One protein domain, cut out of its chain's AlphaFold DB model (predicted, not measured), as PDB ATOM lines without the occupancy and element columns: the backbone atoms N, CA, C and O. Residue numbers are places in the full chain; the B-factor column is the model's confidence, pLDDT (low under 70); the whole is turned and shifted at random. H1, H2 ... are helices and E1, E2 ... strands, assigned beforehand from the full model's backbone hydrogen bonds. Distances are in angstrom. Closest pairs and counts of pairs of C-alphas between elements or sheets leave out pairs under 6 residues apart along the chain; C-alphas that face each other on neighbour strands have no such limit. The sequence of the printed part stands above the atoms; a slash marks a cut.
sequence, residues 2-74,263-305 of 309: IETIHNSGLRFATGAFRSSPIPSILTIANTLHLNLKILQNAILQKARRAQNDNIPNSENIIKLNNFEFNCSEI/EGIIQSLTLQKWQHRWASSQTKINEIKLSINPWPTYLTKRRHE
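Overview. This is residues 2 to 74 and 263 to 305 of the 309 residues of the protein "RNase H type-1 domain-containing protein" of Acyrthosiphon pisum (UniProt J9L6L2). A small hairpin of two strands, E1 and E2, packs through E1 on two long helices, H3 and H4, which run opposite ways side by side over part of their length and make the long axis. At the other end of this pair H1, H2 and H5 form a row across it, with H2 between the other two, and residues 296 to 305, holding H6, stick out as a free tail. The printed part has 116 residues, with six named helices and two named strands in the order H1, H2, H3, E1, E2, H4, H5, H6; the sheet E1 - E2 is antiparallel and the class is mostly helix. The whole is loose, with a radius of gyration of the C-alphas of 18.1 A, and elongated, spanning 59 by 32 by 26 A.

Along the chain. E1 is residues 61 to 64 and E2 is residues 67 to 70, 10.1 A and 10.3 A long. H3, residues 34 to 52, is the longest helix at 27.0 A and begins at C-alpha 34, (-40.317, 51.049, 28.511). H4, residues 263 to 279, is 24.1 A long and ends at C-alpha 279, (-33.226, 52.609, 44.522). H1 is residues 2 to 14, 18.3 A long, with C-alpha 2 at (-41.613, 55.908, 20.944). H2, residues 22 to 28, measures 9.9 A, H5, residues 284 to 288, 7.1 A, and H6, residues 302 to 305, 5.5 A.

Arrangement. The hairpin E1 and E2 is antiparallel at 167 degrees, with N 62 and O 69 at 2.8 A and N 64 and O 67 at 2.9 A, both within hydrogen-bond range. The closest C-alphas of E1 and H3 are those of Ile 62 and Ile 43, 6.5 A apart; those of E1 and H4 are Leu 64 and Leu 269, 7.4 A. H3 touches H4 with residues 36 to 44 alone, at a shallow tilt of 15 degrees, opposite ways; the closest C-alphas are those of Leu 36 and Thr 270, 6.6 A. H2 and H4 are close but not clearly touching, with the C-alphas of Pro 23 and Trp 278 closest at 6.9 A. H1 touches H2 at a steep tilt of 41 degrees, the same way, and the C-alphas of Leu 10 and Ile 25 are closest at 7.1 A. H2 and H5 are close but not clearly touching, with the C-alphas of Ser 24 and Ile 285 closest at 6.1 A. H6 touches no helix. Each O i to N i+4 pair is within hydrogen-bond range in H1, H2, H3 and H4; H5 has 0 of 1, with 1 of 2 O i to N i+3 pairs within range, and H6 is too short for an O i to N i+4 pair.

Size, cuts and confidence. The C-alphas farthest apart are those of Pro 56 and His 304, 60.8 A. Residues 75 to 262 are not printed, and C-alphas 74 and 263 are 11.3 A apart across this cut. The link from H5 to H6 is long, 13 residues. Mean pLDDT of the printed part is 85.1; residues 54 to 59 and 297 to 305 are under 70.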
ATOM      1  N   ILE A   2     -40.619  56.532  20.042       87.38
ATOM      2  CA  ILE A   2     -41.613  55.908  20.944       87.38
ATOM      3  C   ILE A   2     -41.472  56.365  22.408       87.38
ATOM      4  O   ILE A   2     -42.475  56.699  23.033       87.38
ATOM      5  N   GLU A   3     -40.253  56.441  22.955       85.75
ATOM      6  CA  GLU A   3     -40.041  56.872  24.352       85.75
ATOM      7  C   GLU A   3     -40.574  58.283  24.631       85.75
ATOM      8  O   GLU A   3     -41.190  58.518  25.667       85.75
ATOM      9  N   THR A   4     -40.406  59.217  23.695       87.38
ATOM     10  CA  THR A   4     -40.890  60.598  23.835       87.38
ATOM     11  C   THR A   4     -42.416  60.658  23.920       87.38
ATOM     12  O   THR A   4     -42.962  61.364  24.771       87.38
ATOM     13  N   ILE A   5     -43.103  59.887  23.073       90.44
ATOM     14  CA  ILE A   5     -44.568  59.784  23.064       90.44
ATOM     15  C   ILE A   5     -45.048  59.115  24.357       90.44
ATOM     16  O   ILE A   5     -45.936  59.639  25.026       90.44
ATOM     17  N   HIS A   6     -44.409  58.011  24.759       89.12
ATOM     18  CA  HIS A   6     -44.722  57.300  25.996       89.12
ATOM     19  C   HIS A   6     -44.593  58.204  27.232       89.12
ATOM     20  O   HIS A   6     -45.524  58.307  28.028       89.12
ATOM     21  N   ASN A   7     -43.476  58.923  27.350       90.00
ATOM     22  CA  ASN A   7     -43.216  59.843  28.454       90.00
ATOM     23  C   ASN A   7     -44.213  61.010  28.482       90.00
ATOM     24  O   ASN A   7     -44.636  61.434  29.556       90.00
ATOM     25  N   SER A   8     -44.614  61.519  27.315       89.81
ATOM     26  CA  SER A   8     -45.626  62.579  27.213       89.81
ATOM     27  C   SER A   8     -47.004  62.083  27.656       89.81
ATOM     28  O   SER A   8     -47.670  62.753  28.442       89.81
ATOM     29  N   GLY A   9     -47.397  60.879  27.226       90.31
ATOM     30  CA  GLY A   9     -48.642  60.240  27.655       90.31
ATOM     31  C   GLY A   9     -48.679  59.965  29.159       90.31
ATOM     32  O   GLY A   9     -49.679  60.256  29.809       90.31
ATOM     33  N   LEU A  10     -47.572  59.496  29.744       90.12
ATOM     34  CA  LEU A  10     -47.461  59.288  31.191       90.12
ATOM     35  C   LEU A  10     -47.636  60.587  31.980       90.12
ATOM     36  O   LEU A  10     -48.346  60.604  32.983       90.12
ATOM     37  N   ARG A  11     -47.019  61.686  31.532       92.25
ATOM     38  CA  ARG A  11     -47.187  63.003  32.167       92.25
ATOM     39  C   ARG A  11     -48.633  63.476  32.093       92.25
ATOM     40  O   ARG A  11     -49.152  63.962  33.089       92.25
ATOM     41  N   PHE A  12     -49.289  63.280  30.950       90.69
ATOM     42  CA  PHE A  12     -50.700  63.627  30.788       90.69
ATOM     43  C   PHE A  12     -51.596  62.813  31.731       90.69
ATOM     44  O   PHE A  12     -52.410  63.388  32.445       90.69
ATOM     45  N   ALA A  13     -51.395  61.493  31.804       89.81
ATOM     46  CA  ALA A  13     -52.191  60.607  32.654       89.81
ATOM     47  C   ALA A  13     -51.972  60.836  34.161       89.81
ATOM     48  O   ALA A  13     -52.898  60.675  34.951       89.81
ATOM     49  N   THR A  14     -50.752  61.201  34.569       87.94
ATOM     50  CA  THR A  14     -50.400  61.419  35.985       87.94
ATOM     51  C   THR A  14     -50.559  62.869  36.445       87.94
ATOM     52  O   THR A  14     -50.467  63.135  37.639       87.94
ATOM     53  N   GLY A  15     -50.756  63.820  35.523       90.38
ATOM     54  CA  GLY A  15     -50.726  65.256  35.820       90.38
ATOM     55  C   GLY A  15     -49.332  65.789  36.178       90.38
ATOM     56  O   GLY A  15     -49.210  66.888  36.713       90.38
ATOM     57  N   ALA A  16     -48.268  65.024  35.916       89.62
ATOM     58  CA  ALA A  16     -46.909  65.414  36.275       89.62
ATOM     59  C   ALA A  16     -46.382  66.561  35.396       89.62
ATOM     60  O   ALA A  16     -46.573  66.582  34.175       89.62
ATOM     61  N   PHE A  17     -45.634  67.489  36.002       89.38
ATOM     62  CA  PHE A  17     -44.988  68.592  35.287       89.38
ATOM     63  C   PHE A  17     -44.022  68.081  34.219       89.38
ATOM     64  O   PHE A  17     -43.454  66.999  34.346       89.38
ATOM     65  N   ARG A  18     -43.746  68.883  33.182       84.75
ATOM     66  CA  ARG A  18     -42.753  68.540  32.141       84.75
ATOM     67  C   ARG A  18     -41.338  68.336  32.695       84.75
ATOM     68  O   ARG A  18     -40.590  67.539  32.140       84.75
ATOM     69  N   SER A  19     -41.000  69.010  33.794       87.88
ATOM     70  CA  SER A  19     -39.715  68.902  34.495       87.88
ATOM     71  C   SER A  19     -39.617  67.697  35.437       87.88
ATOM     72  O   SER A  19     -38.526  67.391  35.908       87.88
ATOM     73  N   SER A  20     -40.720  66.991  35.720       89.00
ATOM     74  CA  SER A  20     -40.692  65.852  36.644       89.00
ATOM     75  C   SER A  20     -39.793  64.725  36.105       89.00
ATOM     76  O   SER A  20     -39.883  64.401  34.912       89.00
ATOM     77  N   PRO A  21     -38.952  64.095  36.943       90.81
ATOM     78  CA  PRO A  21     -38.127  62.969  36.518       90.81
ATOM     79  C   PRO A  21     -38.977  61.783  36.046       90.81
ATOM     80  O   PRO A  21     -39.941  61.395  36.707       90.81
ATOM     81  N   ILE A  22     -38.598  61.174  34.916       89.88
ATOM     82  CA  ILE A  22     -39.302  60.010  34.348       89.88
ATOM     83  C   ILE A  22     -39.377  58.828  35.326       89.88
ATOM     84  O   ILE A  22     -40.470  58.275  35.461       89.88
ATOM     85  N   PRO A  23     -38.300  58.457  36.055       89.31
ATOM     86  CA  PRO A  23     -38.380  57.359  37.015       89.31
ATOM     87  C   PRO A  23     -39.464  57.568  38.071       89.31
ATOM     88  O   PRO A  23     -40.197  56.639  38.388       89.31
ATOM     89  N   SER A  24     -39.627  58.799  38.559       89.56
ATOM     90  CA  SER A  24     -40.644  59.118  39.560       89.56
ATOM     91  C   SER A  24     -42.062  58.987  39.001       89.56
ATOM     92  O   SER A  24     -42.937  58.454  39.678       89.56
ATOM     93  N   ILE A  25     -42.283  59.425  37.756       90.94
ATOM     94  CA  ILE A  25     -43.583  59.299  37.080       90.94
ATOM     95  C   ILE A  25     -43.942  57.827  36.873       90.94
ATOM     96  O   ILE A  25     -45.067  57.425  37.158       90.94
ATOM     97  N   LEU A  26     -42.987  57.019  36.406       90.25
ATOM     98  CA  LEU A  26     -43.176  55.584  36.188       90.25
ATOM     99  C   LEU A  26     -43.564  54.863  37.482       90.25
ATOM    100  O   LEU A  26     -44.519  54.085  37.482       90.25
ATOM    101  N   THR A  27     -42.870  55.170  38.581       87.75
ATOM    102  CA  THR A  27     -43.153  54.597  39.901       87.75
ATOM    103  C   THR A  27     -44.521  55.030  40.436       87.75
ATOM    104  O   THR A  27     -45.251  54.198  40.965       87.75
ATOM    105  N   ILE A  28     -44.913  56.302  40.270       87.31
ATOM    106  CA  ILE A  28     -46.259  56.779  40.648       87.31
ATOM    107  C   ILE A  28     -47.341  56.073  39.829       87.31
ATOM    108  O   ILE A  28     -48.357  55.656  40.375       87.31
ATOM    109  N   ALA A  29     -47.111  55.905  38.527       87.81
ATOM    110  CA  ALA A  29     -48.037  55.225  37.630       87.81
ATOM    111  C   ALA A  29     -48.078  53.699  37.836       87.81
ATOM    112  O   ALA A  29     -48.842  53.026  37.148       87.81
ATOM    113  N   ASN A  30     -47.257  53.142  38.738       88.25
ATOM    114  CA  ASN A  30     -47.066  51.701  38.913       88.25
ATOM    115  C   ASN A  30     -46.742  50.993  37.582       88.25
ATOM    116  O   ASN A  30     -47.298  49.950  37.236       88.25
ATOM    117  N   THR A  31     -45.864  51.605  36.786       88.25
ATOM    118  CA  THR A  31     -45.471  51.085  35.477       88.25
ATOM    119  C   THR A  31     -43.973  50.864  35.384       88.25
ATOM    120  O   THR A  31     -43.155  51.637  35.873       88.25
ATOM    121  N   LEU A  32     -43.616  49.788  34.693       88.12
ATOM    122  CA  LEU A  32     -42.240  49.460  34.374       88.12
ATOM    123  C   LEU A  32     -41.687  50.377  33.267       88.12
ATOM    124  O   LEU A  32     -42.413  50.725  32.330       88.12
ATOM    125  N   HIS A  33     -40.392  50.702  33.337       89.50
ATOM    126  CA  HIS A  33     -39.697  51.456  32.290       89.50
ATOM    127  C   HIS A  33     -39.825  50.776  30.915       89.50
ATOM    128  O   HIS A  33     -39.716  49.552  30.806       89.50
ATOM    129  N   LEU A  34     -40.014  51.565  29.850       90.06
ATOM    130  CA  LEU A  34     -40.317  51.049  28.511       90.06
ATOM    131  C   LEU A  34     -39.272  50.046  28.000       90.06
ATOM    132  O   LEU A  34     -39.640  48.973  27.532       90.06
ATOM    133  N   ASN A  35     -37.978  50.346  28.141       91.00
ATOM    134  CA  ASN A  35     -36.911  49.414  27.757       91.00
ATOM    135  C   ASN A  35     -37.001  48.037  28.453       91.00
ATOM    136  O   ASN A  35     -36.726  47.021  27.823       91.00
ATOM    137  N   LEU A  36     -37.425  47.985  29.720       91.56
ATOM    138  CA  LEU A  36     -37.602  46.741  30.467       91.56
ATOM    139  C   LEU A  36     -38.854  45.992  29.996       91.56
ATOM    140  O   LEU A  36     -38.805  44.774  29.882       91.56
ATOM    141  N   LYS A  37     -39.937  46.703  29.646       91.62
ATOM    142  CA  LYS A  37     -41.125  46.097  29.015       91.62
ATOM    143  C   LYS A  37     -40.801  45.489  27.650       91.62
ATOM    144  O   LYS A  37     -41.233  44.381  27.359       91.62
ATOM    145  N   ILE A  38     -40.037  46.200  26.818       91.94
ATOM    146  CA  ILE A  38     -39.598  45.702  25.506       91.94
ATOM    147  C   ILE A  38     -38.742  44.448  25.689       91.94
ATOM    148  O   ILE A  38     -38.998  43.441  25.036       91.94
ATOM    149  N   LEU A  39     -37.775  44.487  26.612       91.62
ATOM    150  CA  LEU A  39     -36.927  43.340  26.931       91.62
ATOM    151  C   LEU A  39     -37.748  42.138  27.416       91.62
ATOM    152  O   LEU A  39     -37.582  41.040  26.892       91.62
ATOM    153  N   GLN A  40     -38.657  42.350  28.372       92.38
ATOM    154  CA  GLN A  40     -39.571  41.322  28.868       92.38
ATOM    155  C   GLN A  40     -40.371  40.704  27.716       92.38
ATOM    156  O   GLN A  40     -40.353  39.491  27.543       92.38
ATOM    157  N   ASN A  41     -41.017  41.521  26.884       92.19
ATOM    158  CA  ASN A  41     -41.832  41.029  25.774       92.19
ATOM    159  C   ASN A  41     -41.010  40.282  24.716       92.19
ATOM    160  O   ASN A  41     -41.479  39.269  24.205       92.19
ATOM    161  N   ALA A  42     -39.792  40.736  24.410       91.69
ATOM    162  CA  ALA A  42     -38.897  40.045  23.483       91.69
ATOM    163  C   ALA A  42     -38.521  38.648  24.006       91.69
ATOM    164  O   ALA A  42     -38.586  37.662  23.272       91.69
ATOM    165  N   ILE A  43     -38.199  38.552  25.300       91.19
ATOM    166  CA  ILE A  43     -37.897  37.284  25.970       91.19
ATOM    167  C   ILE A  43     -39.119  36.355  25.983       91.19
ATOM    168  O   ILE A  43     -39.005  35.180  25.643       91.19
ATOM    169  N   LEU A  44     -40.302  36.868  26.323       91.81
ATOM    170  CA  LEU A  44     -41.526  36.062  26.355       91.81
ATOM    171  C   LEU A  44     -41.968  35.616  24.962       91.81
ATOM    172  O   LEU A  44     -42.437  34.495  24.796       91.81
ATOM    173  N   GLN A  45     -41.788  36.451  23.937       90.38
ATOM    174  CA  GLN A  45     -42.054  36.057  22.554       90.38
ATOM    175  C   GLN A  45     -41.153  34.893  22.133       90.38
ATOM    176  O   GLN A  45     -41.619  33.963  21.477       90.38
ATOM    177  N   LYS A  46     -39.884  34.919  22.543       89.19
ATOM    178  CA  LYS A  46     -38.941  33.824  22.319       89.19
ATOM    179  C   LYS A  46     -39.378  32.535  23.026       89.19
ATOM    180  O   LYS A  46     -39.412  31.491  22.381       89.19
ATOM    181  N   ALA A  47     -39.795  32.616  24.291       90.69
ATOM    182  CA  ALA A  47     -40.339  31.474  25.032       90.69
ATOM    183  C   ALA A  47     -41.601  30.885  24.364       90.69
ATOM    184  O   ALA A  47     -41.715  29.674  24.203       90.69
ATOM    185  N   ARG A  48     -42.521  31.745  23.904       90.50
ATOM    186  CA  ARG A  48     -43.750  31.343  23.192       90.50
ATOM    187  C   ARG A  48     -43.464  30.658  21.860       90.50
ATOM    188  O   ARG A  48     -44.110  29.669  21.537       90.50
ATOM    189  N   ARG A  49     -42.494  31.166  21.095       88.38
ATOM    190  CA  ARG A  49     -42.037  30.506  19.862       88.38
ATOM    191  C   ARG A  49     -41.471  29.133  20.173       88.38
ATOM    192  O   ARG A  49     -41.914  28.163  19.584       88.38
ATOM    193  N   ALA A  50     -40.586  29.036  21.163       87.19
ATOM    194  CA  ALA A  50     -40.022  27.755  21.559       87.19
ATOM    195  C   ALA A  50     -41.094  26.749  22.005       87.19
ATOM    196  O   ALA A  50     -40.956  25.572  21.712       87.19
ATOM    197  N   GLN A  51     -42.174  27.176  22.663       89.19
ATOM    198  CA  GLN A  51     -43.275  26.279  23.026       89.19
ATOM    199  C   GLN A  51     -44.012  25.682  21.808       89.19
ATOM    200  O   GLN A  51     -44.486  24.547  21.895       89.19
ATOM    201  N   ASN A  52     -44.109  26.424  20.700       85.00
ATOM    202  CA  ASN A  52     -44.869  26.029  19.507       85.00
ATOM    203  C   ASN A  52     -43.999  25.422  18.393       85.00
ATOM    204  O   ASN A  52     -44.477  24.588  17.631       85.00
ATOM    205  N   ASP A  53     -42.737  25.837  18.285       77.25
ATOM    206  CA  ASP A  53     -41.833  25.426  17.217       77.25
ATOM    207  C   ASP A  53     -41.032  24.175  17.621       77.25
ATOM    208  O   ASP A  53     -40.368  24.131  18.662       77.25
ATOM    209  N   ASN A  54     -41.021  23.177  16.733       60.50
ATOM    210  CA  ASN A  54     -40.172  21.982  16.838       60.50
ATOM    211  C   ASN A  54     -38.741  22.208  16.316       60.50
ATOM    212  O   ASN A  54     -37.946  21.271  16.281       60.50
ATOM    213  N   ILE A  55     -38.402  23.423  15.868       55.22
ATOM    214  CA  ILE A  55     -37.116  23.696  15.220       55.22
ATOM    215  C   ILE A  55     -36.056  24.003  16.293       55.22
ATOM    216  O   ILE A  55     -36.206  24.973  17.046       55.22
ATOM    217  N   PRO A  56     -34.963  23.222  16.373       52.56
ATOM    218  CA  PRO A  56     -33.867  23.476  17.293       52.56
ATOM    219  C   PRO A  56     -33.015  24.635  16.760       52.56
ATOM    220  O   PRO A  56     -31.975  24.430  16.141       52.56
ATOM    221  N   ASN A  57     -33.451  25.874  16.981       54.88
ATOM    222  CA  ASN A  57     -32.568  27.017  16.770       54.88
ATOM    223  C   ASN A  57     -31.552  27.098  17.918       54.88
ATOM    224  O   ASN A  57     -31.907  27.051  19.098       54.88
ATOM    225  N   SER A  58     -30.278  27.273  17.561       53.25
ATOM    226  CA  SER A  58     -29.147  27.487  18.481       53.25
ATOM    227  C   SER A  58     -29.325  28.713  19.386       53.25
ATOM    228  O   SER A  58     -28.702  28.816  20.440       53.25
ATOM    229  N   GLU A  59     -30.233  29.620  19.029       62.56
ATOM    230  CA  GLU A  59     -30.605  30.780  19.825       62.56
ATOM    231  C   GLU A  59     -31.819  30.521  20.732       62.56
ATOM    232  O   GLU A  59     -32.626  31.422  20.890       62.56
ATOM    233  N   ASN A  60     -31.998  29.358  21.365       77.12
ATOM    234  CA  ASN A  60     -33.132  29.123  22.286       77.12
ATOM    235  C   ASN A  60     -32.861  29.505  23.751       77.12
ATOM    236  O   ASN A  60     -33.715  29.327  24.613       77.12
ATOM    237  N   ILE A  61     -31.711  30.102  24.055       85.69
ATOM    238  CA  ILE A  61     -31.354  30.475  25.428       85.69
ATOM    239  C   ILE A  61     -31.877  31.876  25.765       85.69
ATOM    240  O   ILE A  61     -31.611  32.847  25.049       85.69
ATOM    241  N   ILE A  62     -32.619  32.001  26.862       86.62
ATOM    242  CA  ILE A  62     -32.982  33.281  27.473       86.62
ATOM    243  C   ILE A  62     -31.925  33.632  28.513       86.62
ATOM    244  O   ILE A  62     -31.572  32.795  29.338       86.62
ATOM    245  N   LYS A  63     -31.462  34.887  28.499       87.56
ATOM    246  CA  LYS A  63     -30.548  35.431  29.508       87.56
ATOM    247  C   LYS A  63     -31.104  36.725  30.085       87.56
ATOM    248  O   LYS A  63     -31.425  37.653  29.340       87.56
ATOM    249  N   LEU A  64     -31.212  36.806  31.409       87.38
ATOM    250  CA  LEU A  64     -31.665  38.002  32.115       87.38
ATOM    251  C   LEU A  64     -31.006  38.094  33.499       87.38
ATOM    252  O   LEU A  64     -31.377  37.372  34.413       87.38
ATOM    253  N   ASN A  65     -30.066  39.032  33.681       85.00
ATOM    254  CA  ASN A  65     -29.188  39.060  34.869       85.00
ATOM    255  C   ASN A  65     -28.387  37.750  34.965       85.00
ATOM    256  O   ASN A  65     -27.728  37.388  33.997       85.00
ATOM    257  N   ASN A  66     -28.488  37.054  36.097       85.94
ATOM    258  CA  ASN A  66     -27.834  35.776  36.368       85.94
ATOM    259  C   ASN A  66     -28.726  34.581  35.996       85.94
ATOM    260  O   ASN A  66     -28.359  33.441  36.251       85.94
ATOM    261  N   PHE A  67     -29.914  34.835  35.441       89.62
ATOM    262  CA  PHE A  67     -30.813  33.791  34.982       89.62
ATOM    263  C   PHE A  67     -30.483  33.431  33.539       89.62
ATOM    264  O   PHE A  67     -30.544  34.288  32.651       89.62
ATOM    265  N   GLU A  68     -30.171  32.161  33.323       91.12
ATOM    266  CA  GLU A  68     -29.984  31.557  32.014       91.12
ATOM    267  C   GLU A  68     -30.867  30.317  31.926       91.12
ATOM    268  O   GLU A  68     -30.836  29.469  32.815       91.12
ATOM    269  N   PHE A  69     -31.676  30.225  30.872       89.44
ATOM    270  CA  PHE A  69     -32.588  29.103  30.691       89.44
ATOM    271  C   PHE A  69     -32.722  28.730  29.221       89.44
ATOM    272  O   PHE A  69     -32.878  29.597  28.356       89.44
ATOM    273  N   ASN A  70     -32.678  27.430  28.940       90.25
ATOM    274  CA  ASN A  70     -32.868  26.904  27.600       90.25
ATOM    275  C   ASN A  70     -34.361  26.683  27.328       90.25
ATOM    276  O   ASN A  70     -35.000  25.839  27.947       90.25
ATOM    277  N   CYS A  71     -34.919  27.409  26.359       86.75
ATOM    278  CA  CYS A  71     -36.339  27.316  26.030       86.75
ATOM    279  C   CYS A  71     -36.755  25.970  25.421       86.75
ATOM    280  O   CYS A  71     -37.955  25.741  25.264       86.75
ATOM    281  N   SER A  72     -35.816  25.084  25.058       86.31
ATOM    282  CA  SER A  72     -36.165  23.715  24.649       86.31
ATOM    283  C   SER A  72     -36.871  22.942  25.756       86.31
ATOM    284  O   SER A  72     -37.712  22.106  25.446       86.31
ATOM    285  N   GLU A  73     -36.573  23.270  27.013       90.69
ATOM    286  CA  GLU A  73     -37.115  22.605  28.200       90.69
ATOM    287  C   GLU A  73     -38.528  23.095  28.569       90.69
ATOM    288  O   GLU A  73     -39.167  22.571  29.479       90.69
ATOM    289  N   ILE A  74     -39.055  24.107  27.872       93.31
ATOM    290  CA  ILE A  74     -40.448  24.529  28.049       93.31
ATOM    291  C   ILE A  74     -41.357  23.439  27.488       93.31
ATOM    292  O   ILE A  74     -41.196  23.016  26.340       93.31
ATOM    293  N   GLU A 263     -42.997  33.115  32.411       94.44
ATOM    294  CA  GLU A 263     -43.623  34.434  32.541       94.44
ATOM    295  C   GLU A 263     -43.455  35.004  33.956       94.44
ATOM    296  O   GLU A 263     -43.024  36.154  34.107       94.44
ATOM    297  N   GLY A 264     -43.691  34.180  34.980       95.12
ATOM    298  CA  GLY A 264     -43.531  34.554  36.384       95.12
ATOM    299  C   GLY A 264     -42.097  34.946  36.748       95.12
ATOM    300  O   GLY A 264     -41.876  36.020  37.322       95.12
ATOM    301  N   ILE A 265     -41.099  34.130  36.387       95.19
ATOM    302  CA  ILE A 265     -39.697  34.429  36.718       95.19
ATOM    303  C   ILE A 265     -39.180  35.653  35.961       95.19
ATOM    304  O   ILE A 265     -38.529  36.513  36.556       95.19
ATOM    305  N   ILE A 266     -39.523  35.807  34.678       94.81
ATOM    306  CA  ILE A 266     -39.115  36.976  33.894       94.81
ATOM    307  C   ILE A 266     -39.763  38.248  34.442       94.81
ATOM    308  O   ILE A 266     -39.086  39.276  34.541       94.81
ATOM    309  N   GLN A 267     -41.036  38.201  34.844       93.69
ATOM    310  CA  GLN A 267     -41.688  39.332  35.503       93.69
ATOM    311  C   GLN A 267     -40.981  39.693  36.815       93.69
ATOM    312  O   GLN A 267     -40.641  40.861  37.011       93.69
ATOM    313  N   SER A 268     -40.693  38.707  37.669       93.75
ATOM    314  CA  SER A 268     -39.986  38.907  38.939       93.75
ATOM    315  C   SER A 268     -38.607  39.550  38.741       93.75
ATOM    316  O   SER A 268     -38.323  40.612  39.297       93.75
ATOM    317  N   LEU A 269     -37.776  38.991  37.856       94.25
ATOM    318  CA  LEU A 269     -36.438  39.517  37.552       94.25
ATOM    319  C   LEU A 269     -36.485  40.929  36.960       94.25
ATOM    320  O   LEU A 269     -35.634  41.774  37.250       94.25
ATOM    321  N   THR A 270     -37.482  41.207  36.122       93.88
ATOM    322  CA  THR A 270     -37.651  42.526  35.509       93.88
ATOM    323  C   THR A 270     -38.081  43.570  36.544       93.88
ATOM    324  O   THR A 270     -37.566  44.692  36.530       93.88
ATOM    325  N   LEU A 271     -38.954  43.195  37.484       93.19
ATOM    326  CA  LEU A 271     -39.324  44.029  38.629       93.19
ATOM    327  C   LEU A 271     -38.134  44.266  39.563       93.19
ATOM    328  O   LEU A 271     -37.922  45.402  39.975       93.19
ATOM    329  N   GLN A 272     -37.298  43.259  39.824       93.56
ATOM    330  CA  GLN A 272     -36.066  43.428  40.605       93.56
ATOM    331  C   GLN A 272     -35.100  44.414  39.939       93.56
ATOM    332  O   GLN A 272     -34.627  45.349  40.584       93.56
ATOM    333  N   LYS A 273     -34.852  44.284  38.623       93.31
ATOM    334  CA  LYS A 273     -34.050  45.277  37.878       93.31
ATOM    335  C   LYS A 273     -34.628  46.681  38.014       93.31
ATOM    336  O   LYS A 273     -33.874  47.645  38.139       93.31
ATOM    337  N   TRP A 274     -35.953  46.809  37.952       93.31
ATOM    338  CA  TRP A 274     -36.611  48.099  38.113       93.31
ATOM    339  C   TRP A 274     -36.455  48.654  39.525       93.31
ATOM    340  O   TRP A 274     -36.079  49.812  39.670       93.31
ATOM    341  N   GLN A 275     -36.634  47.824  40.548       94.12
ATOM    342  CA  GLN A 275     -36.414  48.191  41.942       94.12
ATOM    343  C   GLN A 275     -34.972  48.653  42.192       94.12
ATOM    344  O   GLN A 275     -34.777  49.657  42.870       94.12
ATOM    345  N   HIS A 276     -33.965  47.998  41.605       92.44
ATOM    346  CA  HIS A 276     -32.574  48.453  41.699       92.44
ATOM    347  C   HIS A 276     -32.348  49.808  41.017       92.44
ATOM    348  O   HIS A 276     -31.706  50.679  41.597       92.44
ATOM    349  N   ARG A 277     -32.903  50.015  39.813       91.81
ATOM    350  CA  ARG A 277     -32.839  51.317  39.118       91.81
ATOM    351  C   ARG A 277     -33.566  52.421  39.878       91.81
ATOM    352  O   ARG A 277     -33.164  53.577  39.815       91.81
ATOM    353  N   TRP A 278     -34.660  52.069  40.542       91.94
ATOM    354  CA  TRP A 278     -35.408  52.988  41.376       91.94
ATOM    355  C   TRP A 278     -34.599  53.368  42.613       91.94
ATOM    356  O   TRP A 278     -34.401  54.550  42.847       91.94
ATOM    357  N   ALA A 279     -34.049  52.389  43.333       90.94
ATOM    358  CA  ALA A 279     -33.226  52.609  44.522       90.94
ATOM    359  C   ALA A 279     -31.944  53.417  44.252       90.94
ATOM    360  O   ALA A 279     -31.465  54.104  45.145       90.94
ATOM    361  N   SER A 280     -31.390  53.365  43.037       90.12
ATOM    362  CA  SER A 280     -30.244  54.196  42.642       90.12
ATOM    363  C   SER A 280     -30.629  55.587  42.113       90.12
ATOM    364  O   SER A 280     -29.761  56.357  41.700       90.12
ATOM    365  N   SER A 281     -31.921  55.926  42.089       87.81
ATOM    366  CA  SER A 281     -32.424  57.180  41.533       87.81
ATOM    367  C   SER A 281     -32.339  58.328  42.540       87.81
ATOM    368  O   SER A 281     -32.946  58.277  43.598       87.81
ATOM    369  N   GLN A 282     -31.694  59.436  42.178       87.44
ATOM    370  CA  GLN A 282     -31.564  60.621  43.045       87.44
ATOM    371  C   GLN A 282     -32.772  61.573  42.942       87.44
ATOM    372  O   GLN A 282     -32.625  62.780  42.760       87.44
ATOM    373  N   THR A 283     -33.995  61.039  42.969       87.38
ATOM    374  CA  THR A 283     -35.212  61.867  42.870       87.38
ATOM    375  C   THR A 283     -35.830  62.097  44.241       87.38
ATOM    376  O   THR A 283     -35.869  61.179  45.051       87.38
ATOM    377  N   LYS A 284     -36.427  63.275  44.473       86.62
ATOM    378  CA  LYS A 284     -37.124  63.587  45.740       86.62
ATOM    379  C   LYS A 284     -38.182  62.544  46.129       86.62
ATOM    380  O   LYS A 284     -38.408  62.282  47.299       86.62
ATOM    381  N   ILE A 285     -38.847  61.937  45.141       85.06
ATOM    382  CA  ILE A 285     -39.839  60.880  45.395       85.06
ATOM    383  C   ILE A 285     -39.163  59.581  45.839       85.06
ATOM    384  O   ILE A 285     -39.756  58.848  46.621       85.06
ATOM    385  N   ASN A 286     -37.948  59.288  45.374       88.25
ATOM    386  CA  ASN A 286     -37.210  58.103  45.802       88.25
ATOM    387  C   ASN A 286     -36.806  58.162  47.283       88.25
ATOM    388  O   ASN A 286     -36.883  57.138  47.949       88.25
ATOM    389  N   GLU A 287     -36.504  59.351  47.813       86.94
ATOM    390  CA  GLU A 287     -36.202  59.553  49.243       86.94
ATOM    391  C   GLU A 287     -37.362  59.125  50.157       86.94
ATOM    392  O   GLU A 287     -37.144  58.632  51.260       86.94
ATOM    393  N   ILE A 288     -38.602  59.285  49.686       86.94
ATOM    394  CA  ILE A 288     -39.813  58.973  50.455       86.94
ATOM    395  C   ILE A 288     -40.322  57.570  50.104       86.94
ATOM    396  O   ILE A 288     -40.753  56.809  50.966       86.94
ATOM    397  N   LYS A 289     -40.282  57.206  48.821       87.06
ATOM    398  CA  LYS A 289     -40.796  55.948  48.289       87.06
ATOM    399  C   LYS A 289     -39.641  55.008  47.976       87.06
ATOM    400  O   LYS A 289     -39.169  54.969  46.847       87.06
ATOM    401  N   LEU A 290     -39.242  54.186  48.939       86.94
ATOM    402  CA  LEU A 290     -38.117  53.257  48.760       86.94
ATOM    403  C   LEU A 290     -38.454  52.051  47.857       86.94
ATOM    404  O   LEU A 290     -37.567  51.470  47.233       86.94
ATOM    405  N   SER A 291     -39.736  51.683  47.740       88.62
ATOM    406  CA  SER A 291     -40.201  50.540  46.935       88.62
ATOM    407  C   SER A 291     -41.002  50.963  45.701       88.62
ATOM    408  O   SER A 291     -41.791  51.905  45.754       88.62
ATOM    409  N   ILE A 292     -40.852  50.213  44.605       89.06
ATOM    410  CA  ILE A 292     -41.656  50.366  43.385       89.06
ATOM    411  C   ILE A 292     -43.122  49.954  43.571       89.06
ATOM    412  O   ILE A 292     -43.955  50.319  42.746       89.06
ATOM    413  N   ASN A 293     -43.444  49.216  44.640       88.06
ATOM    414  CA  ASN A 293     -44.802  48.761  44.921       88.06
ATOM    415  C   ASN A 293     -45.740  49.948  45.170       88.06
ATOM    416  O   ASN A 293     -45.296  50.955  45.730       88.06
ATOM    417  N   PRO A 294     -47.034  49.860  44.820       83.69
ATOM    418  CA  PRO A 294     -48.017  50.879  45.173       83.69
ATOM    419  C   PRO A 294     -47.984  51.203  46.668       83.69
ATOM    420  O   PRO A 294     -47.707  50.338  47.499       83.69
ATOM    421  N   TRP A 295     -48.261  52.459  47.018       80.25
ATOM    422  CA  TRP A 295     -48.521  52.783  48.418       80.25
ATOM    423  C   TRP A 295     -49.764  52.017  48.884       80.25
ATOM    424  O   TRP A 295     -50.694  51.867  48.086       80.25
ATOM    425  N   PRO A 296     -49.798  51.530  50.136       75.88
ATOM    426  CA  PRO A 296     -51.001  50.920  50.669       75.88
ATOM    427  C   PRO A 296     -52.140  51.936  50.566       75.88
ATOM    428  O   PRO A 296     -52.063  53.036  51.108       75.88
ATOM    429  N   THR A 297     -53.187  51.582  49.827       68.94
ATOM    430  CA  THR A 297     -54.427  52.351  49.828       68.94
ATOM    431  C   THR A 297     -55.092  52.122  51.172       68.94
ATOM    432  O   THR A 297     -55.688  51.067  51.402       68.94
ATOM    433  N   TYR A 298     -54.969  53.088  52.079       63.31
ATOM    434  CA  TYR A 298     -55.785  53.098  53.280       63.31
ATOM    435  C   TYR A 298     -57.247  53.236  52.838       63.31
ATOM    436  O   TYR A 298     -57.592  54.109  52.046       63.31
ATOM    437  N   LEU A 299     -58.114  52.338  53.308       58.78
ATOM    438  CA  LEU A 299     -59.554  52.317  53.005       58.78
ATOM    439  C   LEU A 299     -60.313  53.480  53.678       58.78
ATOM    440  O   LEU A 299     -61.472  53.349  54.070       58.78
ATOM    441  N   THR A 300     -59.678  54.631  53.857       56.88
ATOM    442  CA  THR A 300     -60.328  55.832  54.358       56.88
ATOM    443  C   THR A 300     -60.920  56.597  53.180       56.88
ATOM    444  O   THR A 300     -60.301  56.815  52.144       56.88
ATOM    445  N   LYS A 301     -62.185  57.018  53.315       57.19
ATOM    446  CA  LYS A 301     -62.808  57.927  52.343       57.19
ATOM    447  C   LYS A 301     -61.915  59.165  52.215       57.19
ATOM    448  O   LYS A 301     -61.683  59.812  53.233       57.19
ATOM    449  N   ARG A 302     -61.522  59.513  50.982       55.12
ATOM    450  CA  ARG A 302     -60.682  60.660  50.559       55.12
ATOM    451  C   ARG A 302     -60.871  61.954  51.371       55.12
ATOM    452  O   ARG A 302     -59.931  62.703  51.588       55.12
ATOM    453  N   ARG A 303     -62.089  62.199  51.869       54.09
ATOM    454  CA  ARG A 303     -62.440  63.327  52.753       54.09
ATOM    455  C   ARG A 303     -61.669  63.382  54.083       54.09
ATOM    456  O   ARG A 303     -61.558  64.459  54.645       54.09
ATOM    457  N   HIS A 304     -61.178  62.254  54.601       55.06
ATOM    458  CA  HIS A 304     -60.451  62.208  55.878       55.06
ATOM    459  C   HIS A 304     -58.926  62.294  55.703       55.06
ATOM    460  O   HIS A 304     -58.226  62.491  56.688       55.06
ATOM    461  N   GLU A 305     -58.404  62.175  54.477       54.88
ATOM    462  CA  GLU A 305     -56.960  62.277  54.199       54.88
ATOM    463  C   GLU A 305     -56.466  63.734  54.203       54.88
ATOM    464  O   GLU A 305     -55.292  63.986  54.445       54.88
TER     465      GLU A 305